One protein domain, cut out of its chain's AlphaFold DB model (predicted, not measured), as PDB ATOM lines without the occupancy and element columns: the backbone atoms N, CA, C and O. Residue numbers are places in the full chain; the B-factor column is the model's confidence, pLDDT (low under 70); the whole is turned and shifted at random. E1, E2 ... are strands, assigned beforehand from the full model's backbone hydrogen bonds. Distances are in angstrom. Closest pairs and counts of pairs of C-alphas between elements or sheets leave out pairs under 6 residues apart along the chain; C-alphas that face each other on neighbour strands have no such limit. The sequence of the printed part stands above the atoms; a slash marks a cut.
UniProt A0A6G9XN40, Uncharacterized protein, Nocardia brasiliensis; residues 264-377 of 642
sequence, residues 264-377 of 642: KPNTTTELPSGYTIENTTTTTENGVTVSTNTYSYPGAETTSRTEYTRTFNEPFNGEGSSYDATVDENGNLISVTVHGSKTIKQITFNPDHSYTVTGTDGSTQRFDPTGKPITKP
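This is residues 264 to 377 of the 642 residues of an uncharacterized protein of Nocardia brasiliensis (UniProt A0A6G9XN40). A single sheet of nine strands folds back and forth as an arched, twisted wall, with no named helix over either face. From edge strand E1 to edge strand E9 the strands' lines turn by 103 degrees and the way across the sheet turns by 88 degrees. The printed part has 114 residues; E1 to E9 follow each other both along the chain and across the sheet, a meander, each strand the antiparallel neighbour of the one before. The class is all strand, and the whole is loose, with a radius of gyration of the C-alphas of 16.7 A and spans of 46 by 39 by 27 A.

Find C-alpha 267 at (84.387, 233.200, 174.908), where E1, residues 267 to 270, begins. Next come E2, residues 276 to 283, 22.8 A from first to last C-alpha; E3, residues 288 to 296, 25.6 A; and E4, residues 303 to 312, 29.9 A. Read on to E5, residues 322 to 327, E6, residues 333 to 339, E7, residues 344 to 349, and E8, residues 355 to 359. E9, residues 364 to 367, ends at C-alpha 367, (100.258, 207.571, 193.014).

Look first at the hairpin E1 and E2, where N 269 and O 277 are 2.8 A apart, within hydrogen-bond range. In the hairpin E4 and E5, directions 154 degrees apart, the C-alphas of Thr 309 and Thr 326 face each other at 4.2 A, and N 310 and O 325 are 2.9 A apart. At the other edge, E8 and E9 form a hairpin at 150 degrees, with N 357 and O 365 2.8 A apart. E1 and E9 are apart.

The C-alphas farthest apart, of Gly 299 and Gly 318, are 49.8 A apart. The printed part has no cut, and no link is long. Residues 376 to 377 have pLDDT under 70.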
ATOM      1  N   LYS A 264      85.554 227.409 175.259       91.38
ATOM      2  CA  LYS A 264      86.401 227.872 174.162       91.38
ATOM      3  C   LYS A 264      87.214 229.096 174.608       91.38
ATOM      4  O   LYS A 264      86.657 229.967 175.278       91.38
ATOM      5  N   PRO A 265      88.483 229.205 174.187       92.81
ATOM      6  CA  PRO A 265      89.291 230.395 174.418       92.81
ATOM      7  C   PRO A 265      88.588 231.674 173.957       92.81
ATOM      8  O   PRO A 265      88.040 231.694 172.853       92.81
ATOM      9  N   ASN A 266      88.655 232.741 174.758       95.00
ATOM     10  CA  ASN A 266      88.097 234.062 174.428       95.00
ATOM     11  C   ASN A 266      86.585 234.028 174.161       95.00
ATOM     12  O   ASN A 266      86.091 234.644 173.214       95.00
ATOM     13  N   THR A 267      85.850 233.270 174.978       96.50
ATOM     14  CA  THR A 267      84.387 233.200 174.908       96.50
ATOM     15  C   THR A 267      83.747 233.349 176.279       96.50
ATOM     16  O   THR A 267      84.290 232.899 177.286       96.50
ATOM     17  N   THR A 268      82.555 233.942 176.296       96.88
ATOM     18  CA  THR A 268      81.659 233.941 177.454       96.88
ATOM     19  C   THR A 268      80.613 232.855 177.258       96.88
ATOM     20  O   THR A 268      79.914 232.824 176.245       96.88
ATOM     21  N   THR A 269      80.518 231.944 178.219       96.38
ATOM     22  CA  THR A 269      79.502 230.896 178.276       96.38
ATOM     23  C   THR A 269      78.484 231.251 179.348       96.38
ATOM     24  O   THR A 269      78.828 231.325 180.523       96.38
ATOM     25  N   GLU A 270      77.234 231.459 178.945       95.94
ATOM     26  CA  GLU A 270      76.101 231.596 179.862       95.94
ATOM     27  C   GLU A 270      75.511 230.217 180.161       95.94
ATOM     28  O   GLU A 270      75.206 229.443 179.249       95.94
ATOM     29  N   LEU A 271      75.362 229.908 181.444       95.38
ATOM     30  CA  LEU A 271      74.756 228.680 181.939       95.38
ATOM     31  C   LEU A 271      73.273 228.917 182.272       95.38
ATOM     32  O   LEU A 271      72.868 230.062 182.496       95.38
ATOM     33  N   PRO A 272      72.438 227.859 182.305       94.25
ATOM     34  CA  PRO A 272      70.994 227.995 182.499       94.25
ATOM     35  C   PRO A 272      70.565 228.750 183.765       94.25
ATOM     36  O   PRO A 272      69.501 229.366 183.753       94.25
ATOM     37  N   SER A 273      71.361 228.731 184.836       91.56
ATOM     38  CA  SER A 273      71.066 229.482 186.065       91.56
ATOM     39  C   SER A 273      71.317 230.996 185.967       91.56
ATOM     40  O   SER A 273      71.054 231.723 186.926       91.56
ATOM     41  N   GLY A 274      71.839 231.481 184.835       93.25
ATOM     42  CA  GLY A 274      72.322 232.855 184.670       93.25
ATOM     43  C   GLY A 274      73.784 233.046 185.081       93.25
ATOM     44  O   GLY A 274      74.290 234.164 185.028       93.25
ATOM     45  N   TYR A 275      74.475 231.973 185.474       94.56
ATOM     46  CA  TYR A 275      75.913 231.985 185.720       94.56
ATOM     47  C   TYR A 275      76.679 232.205 184.411       94.56
ATOM     48  O   TYR A 275      76.446 231.504 183.428       94.56
ATOM     49  N   THR A 276      77.618 233.143 184.379       96.56
ATOM     50  CA  THR A 276      78.473 233.390 183.211       96.56
ATOM     51  C   THR A 276      79.900 232.953 183.506       96.56
ATOM     52  O   THR A 276      80.451 233.312 184.548       96.56
ATOM     53  N   ILE A 277      80.515 232.227 182.575       95.88
ATOM     54  CA  ILE A 277      81.942 231.909 182.601       95.88
ATOM     55  C   ILE A 277      82.604 232.562 181.397       95.88
ATOM     56  O   ILE A 277      82.389 232.146 180.260       95.88
ATOM     57  N   GLU A 278      83.407 233.583 181.643       96.62
ATOM     58  CA  GLU A 278      84.239 234.223 180.636       96.62
ATOM     59  C   GLU A 278      85.635 233.609 180.674       96.62
ATOM     60  O   GLU A 278      86.334 233.692 181.678       96.62
ATOM     61  N   ASN A 279      86.046 232.977 179.579       95.69
ATOM     62  CA  ASN A 279      87.416 232.523 179.412       95.69
ATOM     63  C   ASN A 279      88.184 233.551 178.580       95.69
ATOM     64  O   ASN A 279      87.904 233.697 177.392       95.69
ATOM     65  N   THR A 280      89.175 234.209 179.176       95.50
ATOM     66  CA  THR A 280      90.143 235.048 178.460       95.50
ATOM     67  C   THR A 280      91.450 234.287 178.319       95.50
ATOM     68  O   THR A 280      92.093 233.963 179.314       95.50
ATOM     69  N   THR A 281      91.861 234.011 177.085       93.88
ATOM     70  CA  THR A 281      93.106 233.302 176.789       93.88
ATOM     71  C   THR A 281      94.045 234.185 175.976       93.88
ATOM     72  O   THR A 281      93.707 234.622 174.874       93.88
ATOM     73  N   THR A 282      95.260 234.388 176.482       94.12
ATOM     74  CA  THR A 282      96.331 235.112 175.786       94.12
ATOM     75  C   THR A 282      97.569 234.234 175.658       94.12
ATOM     76  O   THR A 282      97.934 233.518 176.585       94.12
ATOM     77  N   THR A 283      98.232 234.267 174.504       91.44
ATOM     78  CA  THR A 283      99.509 233.571 174.304       91.44
ATOM     79  C   THR A 283     100.631 234.596 174.311       91.44
ATOM     80  O   THR A 283     100.620 235.550 173.536       91.44
ATOM     81  N   THR A 284     101.590 234.409 175.208       87.88
ATOM     82  CA  THR A 284     102.787 235.250 175.324       87.88
ATOM     83  C   THR A 284     103.804 234.923 174.229       87.88
ATOM     84  O   THR A 284     103.796 233.825 173.667       87.88
ATOM     85  N   GLU A 285     104.746 235.838 173.974       75.62
ATOM     86  CA  GLU A 285     105.833 235.637 172.999       75.62
ATOM     87  C   GLU A 285     106.693 234.390 173.291       75.62
ATOM     88  O   GLU A 285     107.241 233.785 172.374       75.62
ATOM     89  N   ASN A 286     106.747 233.940 174.550       84.38
ATOM     90  CA  ASN A 286     107.496 232.751 174.972       84.38
ATOM     91  C   ASN A 286     106.717 231.428 174.809       84.38
ATOM     92  O   ASN A 286     107.169 230.385 175.291       84.38
ATOM     93  N   GLY A 287     105.538 231.456 174.178       87.31
ATOM     94  CA  GLY A 287     104.697 230.274 173.969       87.31
ATOM     95  C   GLY A 287     103.961 229.788 175.223       87.31
ATOM     96  O   GLY A 287     103.469 228.662 175.243       87.31
ATOM     97  N   VAL A 288     103.884 230.615 176.275       91.88
ATOM     98  CA  VAL A 288     103.019 230.355 177.438       91.88
ATOM     99  C   VAL A 288     101.631 230.900 177.133       91.88
ATOM    100  O   VAL A 288     101.489 232.080 176.815       91.88
ATOM    101  N   THR A 289     100.626 230.042 177.238       93.94
ATOM    102  CA  THR A 289      99.209 230.379 177.134       93.94
ATOM    103  C   THR A 289      98.660 230.633 178.532       93.94
ATOM    104  O   THR A 289      98.701 229.752 179.381       93.94
ATOM    105  N   VAL A 290      98.161 231.840 178.774       93.94
ATOM    106  CA  VAL A 290      97.513 232.248 180.021       93.94
ATOM    107  C   VAL A 290      96.011 232.207 179.797       93.94
ATOM    108  O   VAL A 290      95.510 232.924 178.934       93.94
ATOM    109  N   SER A 291      95.306 231.371 180.550       93.50
ATOM    110  CA  SER A 291      93.855 231.202 180.495       93.50
ATOM    111  C   SER A 291      93.257 231.661 181.820       93.50
ATOM    112  O   SER A 291      93.529 231.075 182.863       93.50
ATOM    113  N   THR A 292      92.457 232.721 181.789       94.88
ATOM    114  CA  THR A 292      91.724 233.233 182.952       94.88
ATOM    115  C   THR A 292      90.252 232.903 182.781       94.88
ATOM    116  O   THR A 292      89.625 233.374 181.835       94.88
ATOM    117  N   ASN A 293      89.704 232.087 183.678       94.19
ATOM    118  CA  ASN A 293      88.270 231.846 183.770       94.19
ATOM    119  C   ASN A 293      87.683 232.773 184.831       94.19
ATOM    120  O   ASN A 293      87.943 232.596 186.021       94.19
ATOM    121  N   THR A 294      86.890 233.738 184.391       95.25
ATOM    122  CA  THR A 294      86.135 234.659 185.230       95.25
ATOM    123  C   THR A 294      84.713 234.138 185.369       95.25
ATOM    124  O   THR A 294      83.973 233.999 184.396       95.25
ATOM    125  N   TYR A 295      84.328 233.839 186.596       94.75
ATOM    126  CA  TYR A 295      83.049 233.276 186.965       94.75
ATOM    127  C   TYR A 295      82.192 234.362 187.622       94.75
ATOM    128  O   TYR A 295      82.549 234.875 188.684       94.75
ATOM    129  N   SER A 296      81.060 234.704 187.010       94.94
ATOM    130  CA  SER A 296      80.132 235.703 187.554       94.94
ATOM    131  C   SER A 296      78.735 235.122 187.709       94.94
ATOM    132  O   SER A 296      78.229 234.444 186.817       94.94
ATOM    133  N   TYR A 297      78.103 235.424 188.838       93.56
ATOM    134  CA  TYR A 297      76.723 235.060 189.128       93.56
ATOM    135  C   TYR A 297      75.936 236.318 189.513       93.56
ATOM    136  O   TYR A 297      76.463 237.139 190.270       93.56
ATOM    137  N   PRO A 298      74.694 236.505 189.027       88.88
ATOM    138  CA  PRO A 298      73.894 237.674 189.372       88.88
ATOM    139  C   PRO A 298      73.762 237.858 190.891       88.88
ATOM    140  O   PRO A 298      73.202 237.016 191.587       88.88
ATOM    141  N   GLY A 299      74.278 238.977 191.406       90.25
ATOM    142  CA  GLY A 299      74.217 239.323 192.831       90.25
ATOM    143  C   GLY A 299      75.342 238.755 193.708       90.25
ATOM    144  O   GLY A 299      75.349 239.032 194.906       90.25
ATOM    145  N   ALA A 300      76.306 238.018 193.151       91.44
ATOM    146  CA  ALA A 300      77.507 237.575 193.864       91.44
ATOM    147  C   ALA A 300      78.764 238.289 193.342       91.44
ATOM    148  O   ALA A 300      78.771 238.813 192.228       91.44
ATOM    149  N   GLU A 301      79.826 238.313 194.150       92.44
ATOM    150  CA  GLU A 301      81.129 238.789 193.681       92.44
ATOM    151  C   GLU A 301      81.689 237.848 192.611       92.44
ATOM    152  O   GLU A 301      81.588 236.622 192.705       92.44
ATOM    153  N   THR A 302      82.287 238.442 191.584       93.75
ATOM    154  CA  THR A 302      82.979 237.715 190.526       93.75
ATOM    155  C   THR A 302      84.240 237.060 191.083       93.75
ATOM    156  O   THR A 302      85.044 237.706 191.750       93.75
ATOM    157  N   THR A 303      84.454 235.785 190.759       93.31
ATOM    158  CA  THR A 303      85.690 235.062 191.096       93.31
ATOM    159  C   THR A 303      86.455 234.743 189.822       93.31
ATOM    160  O   THR A 303      85.852 234.494 188.784       93.31
ATOM    161  N   SER A 304      87.785 234.771 189.866       93.19
ATOM    162  CA  SER A 304      88.621 234.455 188.704       93.19
ATOM    163  C   SER A 304      89.629 233.376 189.058       93.19
ATOM    164  O   SER A 304      90.138 233.347 190.174       93.19
ATOM    165  N   ARG A 305      89.923 232.494 188.104       91.31
ATOM    166  CA  ARG A 305      90.989 231.497 188.210       91.31
ATOM    167  C   ARG A 305      91.886 231.595 186.990       91.31
ATOM    168  O   ARG A 305      91.409 231.432 185.866       91.31
ATOM    169  N   THR A 306      93.174 231.814 187.228       92.19
ATOM    170  CA  THR A 306      94.183 231.927 186.172       92.19
ATOM    171  C   THR A 306      95.034 230.664 186.116       92.19
ATOM    172  O   THR A 306      95.546 230.201 187.134       92.19
ATOM    173  N   GLU A 307      95.190 230.110 184.920       93.25
ATOM    174  CA  GLU A 307      96.025 228.947 184.635       93.25
ATOM    175  C   GLU A 307      97.036 229.291 183.542       93.25
ATOM    176  O   GLU A 307      96.729 230.004 182.583       93.25
ATOM    177  N   TYR A 308      98.250 228.764 183.674       95.00
ATOM    178  CA  TYR A 308      99.348 229.008 182.746       95.00
ATOM    179  C   TYR A 308      99.766 227.684 182.125       95.00
ATOM    180  O   TYR A 308     100.295 226.811 182.812       95.00
ATOM    181  N   THR A 309      99.560 227.533 180.823       94.44
ATOM    182  CA  THR A 309      99.920 226.333 180.070       94.44
ATOM    183  C   THR A 309     101.102 226.616 179.156       94.44
ATOM    184  O   THR A 309     101.087 227.568 178.377       94.44
ATOM    185  N   ARG A 310     102.129 225.768 179.198       94.62
ATOM    186  CA  ARG A 310     103.269 225.823 178.278       94.62
ATOM    187  C   ARG A 310     103.449 224.488 177.571       94.62
ATOM    188  O   ARG A 310     103.510 223.451 178.227       94.62
ATOM    189  N   THR A 311     103.603 224.541 176.252       94.12
ATOM    190  CA  THR A 311     103.934 223.376 175.427       94.12
ATOM    191  C   THR A 311     105.444 223.192 175.336       94.12
ATOM    192  O   THR A 311     106.184 224.122 175.009       94.12
ATOM    193  N   PHE A 312     105.897 221.969 175.580       92.88
ATOM    194  CA  PHE A 312     107.277 221.532 175.440       92.88
ATOM    195  C   PHE A 312     107.361 220.534 174.288       92.88
ATOM    196  O   PHE A 312     106.710 219.490 174.307       92.88
ATOM    197  N   ASN A 313     108.165 220.851 173.273       94.62
ATOM    198  CA  ASN A 313     108.346 220.017 172.079       94.62
ATOM    199  C   ASN A 313     109.416 218.934 172.295       94.62
ATOM    200  O   ASN A 313     110.353 218.803 171.508       94.62
ATOM    201  N   GLU A 314     109.301 218.200 173.397       94.56
ATOM    202  CA  GLU A 314     110.193 217.108 173.777       94.56
ATOM    203  C   GLU A 314     109.390 215.997 174.487       94.56
ATOM    204  O   GLU A 314     108.316 216.271 175.029       94.56
ATOM    205  N   PRO A 315     109.858 214.737 174.488       93.25
ATOM    206  CA  PRO A 315     109.157 213.646 175.161       93.25
ATOM    207  C   PRO A 315     109.123 213.846 176.684       93.25
ATOM    208  O   PRO A 315     110.144 214.140 177.309       93.25
ATOM    209  N   PHE A 316     107.974 213.590 177.308       94.12
ATOM    210  CA  PHE A 316     107.830 213.620 178.762       94.12
ATOM    211  C   PHE A 316     108.346 212.310 179.364       94.12
ATOM    212  O   PHE A 316     107.726 211.264 179.196       94.12
ATOM    213  N   ASN A 317     109.486 212.336 180.061       91.31
ATOM    214  CA  ASN A 317     110.119 211.131 180.626       91.31
ATOM    215  C   ASN A 317     110.312 209.992 179.600       91.31
ATOM    216  O   ASN A 317     110.189 208.814 179.930       91.31
ATOM    217  N   GLY A 318     110.611 210.344 178.345       93.06
ATOM    218  CA  GLY A 318     110.772 209.381 177.248       93.06
ATOM    219  C   GLY A 318     109.460 208.894 176.620       93.06
ATOM    220  O   GLY A 318     109.504 208.095 175.687       93.06
ATOM    221  N   GLU A 319     108.313 209.385 177.089       92.81
ATOM    222  CA  GLU A 319     106.990 209.110 176.535       92.81
ATOM    223  C   GLU A 319     106.482 210.284 175.688       92.81
ATOM    224  O   GLU A 319     106.626 211.455 176.038       92.81
ATOM    225  N   GLY A 320     105.842 209.957 174.566       95.75
ATOM    226  CA  GLY A 320     105.257 210.943 173.658       95.75
ATOM    227  C   GLY A 320     106.257 211.732 172.813       95.75
ATOM    228  O   GLY A 320     107.428 211.385 172.707       95.75
ATOM    229  N   SER A 321     105.756 212.765 172.139       95.38
ATOM    230  CA  SER A 321     106.525 213.674 171.276       95.38
ATOM    231  C   SER A 321     106.608 215.095 171.830       95.38
ATOM    232  O   SER A 321     107.530 215.833 171.493       95.38
ATOM    233  N   SER A 322     105.624 215.482 172.637       96.38
ATOM    234  CA  SER A 322     105.524 216.782 173.292       96.38
ATOM    235  C   SER A 322     104.620 216.666 174.516       96.38
ATOM    236  O   SER A 322     103.891 215.680 174.668       96.38
ATOM    237  N   TYR A 323     104.640 217.663 175.392       97.06
ATOM    238  CA  TYR A 323     103.698 217.748 176.505       97.06
ATOM    239  C   TYR A 323     103.309 219.190 176.813       97.06
ATOM    240  O   TYR A 323     104.107 220.108 176.635       97.06
ATOM    241  N   ASP A 324     102.092 219.375 177.313       96.12
ATOM    242  CA  ASP A 324     101.619 220.645 177.855       96.12
ATOM    243  C   ASP A 324     101.651 220.576 179.378       96.12
ATOM    244  O   ASP A 324     100.959 219.744 179.966       96.12
ATOM    245  N   ALA A 325     102.428 221.444 180.023       96.25
ATOM    246  CA  ALA A 325     102.408 221.599 181.474       96.25
ATOM    247  C   ALA A 325     101.533 222.796 181.846       96.25
ATOM    248  O   ALA A 325     101.748 223.893 181.333       96.25
ATOM    249  N   THR A 326     100.568 222.583 182.735       95.31
ATOM    250  CA  THR A 326      99.670 223.623 183.248       95.31
ATOM    251  C   THR A 326      99.946 223.860 184.724       95.31
ATOM    252  O   THR A 326      99.908 222.907 185.507       95.31
ATOM    253  N   VAL A 327     100.202 225.111 185.098       94.50
ATOM    254  CA  VAL A 327     100.422 225.550 186.482       94.50
ATOM    255  C   VAL A 327      99.350 226.548 186.929       94.50
ATOM    256  O   VAL A 327      98.732 227.212 186.092       94.50
ATOM    257  N   ASP A 328      99.122 226.635 188.236       92.56
ATOM    258  CA  ASP A 328      98.257 227.648 188.847       92.56
ATOM    259  C   ASP A 328      98.969 229.010 188.977       92.56
ATOM    260  O   ASP A 328     100.130 229.177 188.598       92.56
ATOM    261  N   GLU A 329      98.262 229.993 189.532       90.44
ATOM    262  CA  GLU A 329      98.782 231.334 189.831       90.44
ATOM    263  C   GLU A 329      99.956 231.373 190.815       90.44
ATOM    264  O   GLU A 329     100.734 232.323 190.796       90.44
ATOM    265  N   ASN A 330     100.139 230.320 191.611       90.06
ATOM    266  CA  ASN A 330     101.254 230.170 192.542       90.06
ATOM    267  C   ASN A 330     102.430 229.395 191.920       90.06
ATOM    268  O   ASN A 330     103.438 229.152 192.584       90.06
ATOM    269  N   GLY A 331     102.316 228.987 190.650       89.62
ATOM    270  CA  GLY A 331     103.309 228.174 189.954       89.62
ATOM    271  C   GLY A 331     103.277 226.687 190.321       89.62
ATOM    272  O   GLY A 331     104.188 225.951 189.935       89.62
ATOM    273  N   ASN A 332     102.251 226.213 191.034       91.25
ATOM    274  CA  ASN A 332     102.086 224.791 191.322       91.25
ATOM    275  C   ASN A 332     101.602 224.058 190.075       91.25
ATOM    276  O   ASN A 332     100.672 224.490 189.398       91.25
ATOM    277  N   LEU A 333     102.199 222.904 189.792       93.06
ATOM    278  CA  LEU A 333     101.798 222.061 188.672       93.06
ATOM    279  C   LEU A 333     100.401 221.479 188.919       93.06
ATOM    280  O   LEU A 333     100.206 220.751 189.885       93.06
ATOM    281  N   ILE A 334      99.448 221.785 188.036       95.94
ATOM    282  CA  ILE A 334      98.069 221.275 188.074       95.94
ATOM    283  C   ILE A 334      97.967 220.010 187.222       95.94
ATOM    284  O   ILE A 334      97.414 218.992 187.643       95.94
ATOM    285  N   SER A 335      98.482 220.063 185.990       97.12
ATOM    286  CA  SER A 335      98.428 218.920 185.083       97.12
ATOM    287  C   SER A 335      99.522 218.927 184.022       97.12
ATOM    288  O   SER A 335     100.064 219.972 183.669       97.12
ATOM    289  N   VAL A 336      99.827 217.739 183.505       97.31
ATOM    290  CA  VAL A 336     100.679 217.520 182.337       97.31
ATOM    291  C   VAL A 336      99.906 216.676 181.331       97.31
ATOM    292  O   VAL A 336      99.538 215.544 181.637       97.31
ATOM    293  N   THR A 337      99.656 217.204 180.136       97.31
ATOM    294  CA  THR A 337      99.042 216.451 179.030       97.31
ATOM    295  C   THR A 337     100.140 215.988 178.086       97.31
ATOM    296  O   THR A 337     100.894 216.815 177.586       97.31
ATOM    297  N   VAL A 338     100.255 214.680 177.852       96.81
ATOM    298  CA  VAL A 338     101.330 214.098 177.035       96.81
ATOM    299  C   VAL A 338     100.790 213.779 175.647       96.81
ATOM    300  O   VAL A 338      99.872 212.976 175.484       96.81
ATOM    301  N   HIS A 339     101.381 214.392 174.626       96.19
ATOM    302  CA  HIS A 339     100.983 214.219 173.233       96.19
ATOM    303  C   HIS A 339     101.820 213.135 172.566       96.19
ATOM    304  O   HIS A 339     103.031 213.053 172.759       96.19
ATOM    305  N   GLY A 340     101.183 212.287 171.759       95.44
ATOM    306  CA  GLY A 340     101.867 211.232 171.003       95.44
ATOM    307  C   GLY A 340     102.364 210.042 171.834       95.44
ATOM    308  O   GLY A 340     103.019 209.159 171.278       95.44
ATOM    309  N   SER A 341     102.082 209.984 173.143       96.56
ATOM    310  CA  SER A 341     102.375 208.787 173.947       96.56
ATOM    311  C   SER A 341     101.373 207.675 173.625       96.56
ATOM    312  O   SER A 341     100.238 207.924 173.217       96.56
ATOM    313  N   LYS A 342     101.813 206.423 173.786       96.88
ATOM    314  CA  LYS A 342     100.976 205.221 173.631       96.88
ATOM    315  C   LYS A 342     100.422 204.708 174.957       96.88
ATOM    316  O   LYS A 342      99.665 203.741 174.950       96.88
ATOM    317  N   THR A 343     100.875 205.276 176.071       96.44
ATOM    318  CA  THR A 343     100.620 204.757 177.416       96.44
ATOM    319  C   THR A 343      99.974 205.815 178.291       96.44
ATOM    320  O   THR A 343      99.002 205.507 178.974       96.44
ATOM    321  N   ILE A 344     100.451 207.060 178.241       96.88
ATOM    322  CA  ILE A 344     100.022 208.144 179.124       96.88
ATOM    323  C   ILE A 344      99.327 209.225 178.305       96.88
ATOM    324  O   ILE A 344      99.880 209.746 177.346       96.88
ATOM    325  N   LYS A 345      98.118 209.598 178.715       96.56
ATOM    326  CA  LYS A 345      97.389 210.735 178.152       96.56
ATOM    327  C   LYS A 345      97.599 211.991 178.989       96.56
ATOM    328  O   LYS A 345      97.867 213.061 178.451       96.56
ATOM    329  N   GLN A 346      97.446 211.870 180.304       97.38
ATOM    330  CA  GLN A 346      97.446 213.016 181.206       97.38
ATOM    331  C   GLN A 346      97.909 212.618 182.605       97.38
ATOM    332  O   GLN A 346      97.635 211.512 183.065       97.38
ATOM    333  N   ILE A 347      98.568 213.538 183.295       97.12
ATOM    334  CA  ILE A 347      98.893 213.459 184.716       97.12
ATOM    335  C   ILE A 347      98.238 214.654 185.400       97.12
ATOM    336  O   ILE A 347      98.446 215.787 184.976       97.12
ATOM    337  N   THR A 348      97.456 214.415 186.446       96.94
ATOM    338  CA  THR A 348      96.800 215.458 187.248       96.94
ATOM    339  C   THR A 348      97.358 215.430 188.660       96.94
ATOM    340  O   THR A 348      97.383 214.371 189.284       96.94
ATOM    341  N   PHE A 349      97.797 216.572 189.170       95.62
ATOM    342  CA  PHE A 349      98.340 216.709 190.518       95.62
ATOM    343  C   PHE A 349      97.222 217.141 191.468       95.62
ATOM    344  O   PHE A 349      96.464 218.064 191.178       95.62
ATOM    345  N   ASN A 350      97.084 216.428 192.582       93.56
ATOM    346  CA  ASN A 350      96.027 216.648 193.561       93.56
ATOM    347  C   ASN A 350      96.527 217.551 194.709       93.56
ATOM    348  O   ASN A 350      97.731 217.576 194.982       93.56
ATOM    349  N   PRO A 351      95.622 218.215 195.453       88.56
ATOM    350  CA  PRO A 351      95.997 219.074 196.582       88.56
ATOM    351  C   PRO A 351      96.761 218.364 197.709       88.56
ATOM    352  O   PRO A 351      97.541 218.990 198.414       88.56
ATOM    353  N   ASP A 352      96.581 217.050 197.873       88.25
ATOM    354  CA  ASP A 352      97.289 216.237 198.874       88.25
ATOM    355  C   ASP A 352      98.673 215.747 198.404       88.25
ATOM    356  O   ASP A 352      99.211 214.775 198.937       88.25
ATOM    357  N   HIS A 353      99.237 216.395 197.379       91.50
ATOM    358  CA  HIS A 353     100.514 216.080 196.728       91.50
ATOM    359  C   HIS A 353     100.582 214.722 196.011       91.50
ATOM    360  O   HIS A 353     101.611 214.386 195.421       91.50
ATOM    361  N   SER A 354      99.508 213.932 196.021       95.19
ATOM    362  CA  SER A 354      99.398 212.756 195.156       95.19
ATOM    363  C   SER A 354      99.154 213.178 193.704       95.19
ATOM    364  O   SER A 354      98.729 214.300 193.432       95.19
ATOM    365  N   TYR A 355      99.331 212.264 192.756       97.25
ATOM    366  CA  TYR A 355      98.994 212.522 191.358       97.25
ATOM    367  C   TYR A 355      98.263 211.341 190.727       97.25
ATOM    368  O   TYR A 355      98.440 210.187 191.115       97.25
ATOM    369  N   THR A 356      97.412 211.634 189.753       97.00
ATOM    370  CA  THR A 356      96.617 210.658 189.010       97.00
ATOM    371  C   THR A 356      97.119 210.608 187.578       97.00
ATOM    372  O   THR A 356      97.088 211.611 186.874       97.00
ATOM    373  N   VAL A 357      97.570 209.437 187.138       97.31
ATOM    374  CA  VAL A 357      97.953 209.185 185.746       97.31
ATOM    375  C   VAL A 357      96.754 208.592 185.023       97.31
ATOM    376  O   VAL A 357      96.218 207.571 185.451       97.31
ATOM    377  N   THR A 358      96.351 209.228 183.931       97.31
ATOM    378  CA  THR A 358      95.320 208.754 183.008       97.31
ATOM    379  C   THR A 358      95.995 208.196 181.764       97.31
ATOM    380  O   THR A 358      96.715 208.918 181.066       97.31
ATOM    381  N   GLY A 359      95.773 206.916 181.487       96.31
ATOM    382  CA  GLY A 359      96.274 206.240 180.304       96.31
ATOM    383  C   GLY A 359      95.525 206.636 179.033       96.31
ATOM    384  O   GLY A 359      94.422 207.187 179.069       96.31
ATOM    385  N   THR A 360      96.111 206.342 177.874       96.00
ATOM    386  CA  THR A 360      95.454 206.570 176.572       96.00
ATOM    387  C   THR A 360      94.220 205.692 176.357       96.00
ATOM    388  O   THR A 360      93.369 206.028 175.539       96.00
ATOM    389  N   ASP A 361      94.101 204.595 177.105       94.69
ATOM    390  CA  ASP A 361      92.924 203.720 177.166       94.69
ATOM    391  C   ASP A 361      91.826 204.233 178.120       94.69
ATOM    392  O   ASP A 361      90.771 203.612 178.242       94.69
ATOM    393  N   GLY A 362      92.058 205.367 178.792       93.81
ATOM    394  CA  GLY A 362      91.154 205.944 179.784       93.81
ATOM    395  C   GLY A 362      91.267 205.327 181.180       93.81
ATOM    396  O   GLY A 362      90.548 205.759 182.079       93.81
ATOM    397  N   SER A 363      92.157 204.351 181.391       94.19
ATOM    398  CA  SER A 363      92.447 203.840 182.732       94.19
ATOM    399  C   SER A 363      93.092 204.929 183.591       94.19
ATOM    400  O   SER A 363      93.828 205.777 183.092       94.19
ATOM    401  N   THR A 364      92.820 204.929 184.894       96.06
ATOM    402  CA  THR A 364      93.397 205.906 185.829       96.06
ATOM    403  C   THR A 364      94.068 205.196 186.993       96.06
ATOM    404  O   THR A 364      93.457 204.320 187.605       96.06
ATOM    405  N   GLN A 365      95.281 205.609 187.353       96.81
ATOM    406  CA  GLN A 365      95.992 205.127 188.536       96.81
ATOM    407  C   GLN A 365      96.509 206.311 189.350       96.81
ATOM    408  O   GLN A 365      97.188 207.191 188.825       96.81
ATOM    409  N   ARG A 366      96.210 206.317 190.650       95.88
ATOM    410  CA  ARG A 366      96.715 207.323 191.588       95.88
ATOM    411  C   ARG A 366      98.017 206.857 192.232       95.88
ATOM    412  O   ARG A 366      98.155 205.674 192.561       95.88
ATOM    413  N   PHE A 367      98.941 207.783 192.432       95.88
ATOM    414  CA  PHE A 367     100.258 207.571 193.014       95.88
ATOM    415  C   PHE A 367     100.490 208.562 194.148       95.88
ATOM    416  O   PHE A 367     100.039 209.705 194.084       95.88
ATOM    417  N   ASP A 368     101.185 208.120 195.189       95.31
ATOM    418  CA  ASP A 368     101.644 209.005 196.255       95.31
ATOM    419  C   ASP A 368     102.807 209.899 195.764       95.31
ATOM    420  O   ASP A 368     103.334 209.675 194.668       95.31
ATOM    421  N   PRO A 369     103.256 210.897 196.549       93.06
ATOM    422  CA  PRO A 369     104.371 211.764 196.153       93.06
ATOM    423  C   PRO A 369     105.692 211.018 195.898       93.06
ATOM    424  O   PRO A 369     106.610 211.572 195.301       93.06
ATOM    425  N   THR A 370     105.818 209.766 196.358       93.88
ATOM    426  CA  THR A 370     106.998 208.913 196.135       93.88
ATOM    427  C   THR A 370     106.889 208.065 194.865       93.88
ATOM    428  O   THR A 370     107.802 207.302 194.552       93.88
ATOM    429  N   GLY A 371     105.777 208.184 194.136       94.50
ATOM    430  CA  GLY A 371     105.486 207.420 192.931       94.50
ATOM    431  C   GLY A 371     105.032 205.989 193.196       94.50
ATOM    432  O   GLY A 371     105.033 205.164 192.281       94.50
ATOM    433  N   LYS A 372     104.627 205.655 194.427       94.12
ATOM    434  CA  LYS A 372     104.039 204.345 194.711       94.12
ATOM    435  C   LYS A 372     102.555 204.360 194.358       94.12
ATOM    436  O   LYS A 372     101.851 205.291 194.757       94.12
ATOM    437  N   PRO A 373     102.048 203.331 193.656       95.38
ATOM    438  CA  PRO A 373     100.623 203.217 193.392       95.38
ATOM    439  C   PRO A 373      99.844 203.176 194.706       95.38
ATOM    440  O   PRO A 373     100.090 202.326 195.567       95.38
ATOM    441  N   ILE A 374      98.866 204.066 194.841       94.06
ATOM    442  CA  ILE A 374      97.899 204.030 195.933       94.06
ATOM    443  C   ILE A 374      96.868 202.964 195.548       94.06
ATOM    444  O   ILE A 374      95.904 203.219 194.832       94.06
ATOM    445  N   THR A 375      97.143 201.718 195.945       85.44
ATOM    446  CA  THR A 375      96.324 200.534 195.607       85.44
ATOM    447  C   THR A 375      95.077 200.395 196.472       85.44
ATOM    448  O   THR A 375      94.168 199.640 196.131       85.44
ATOM    449  N   LYS A 376      95.024 201.122 197.587       62.47
ATOM    450  CA  LYS A 376      93.853 201.212 198.449       62.47
ATOM    451  C   LYS A 376      93.366 202.654 198.408       62.47
ATOM    452  O   LYS A 376      94.179 203.530 198.711       62.47
ATOM    453  N   PRO A 377      92.099 202.930 198.052       50.91
ATOM    454  CA  PRO A 377      91.536 204.235 198.369       50.91
ATOM    455  C   PRO A 377      91.790 204.513 199.864       50.91
ATOM    456  O   PRO A 377      91.830 203.557 200.646       50.91
TER     457      PRO A 377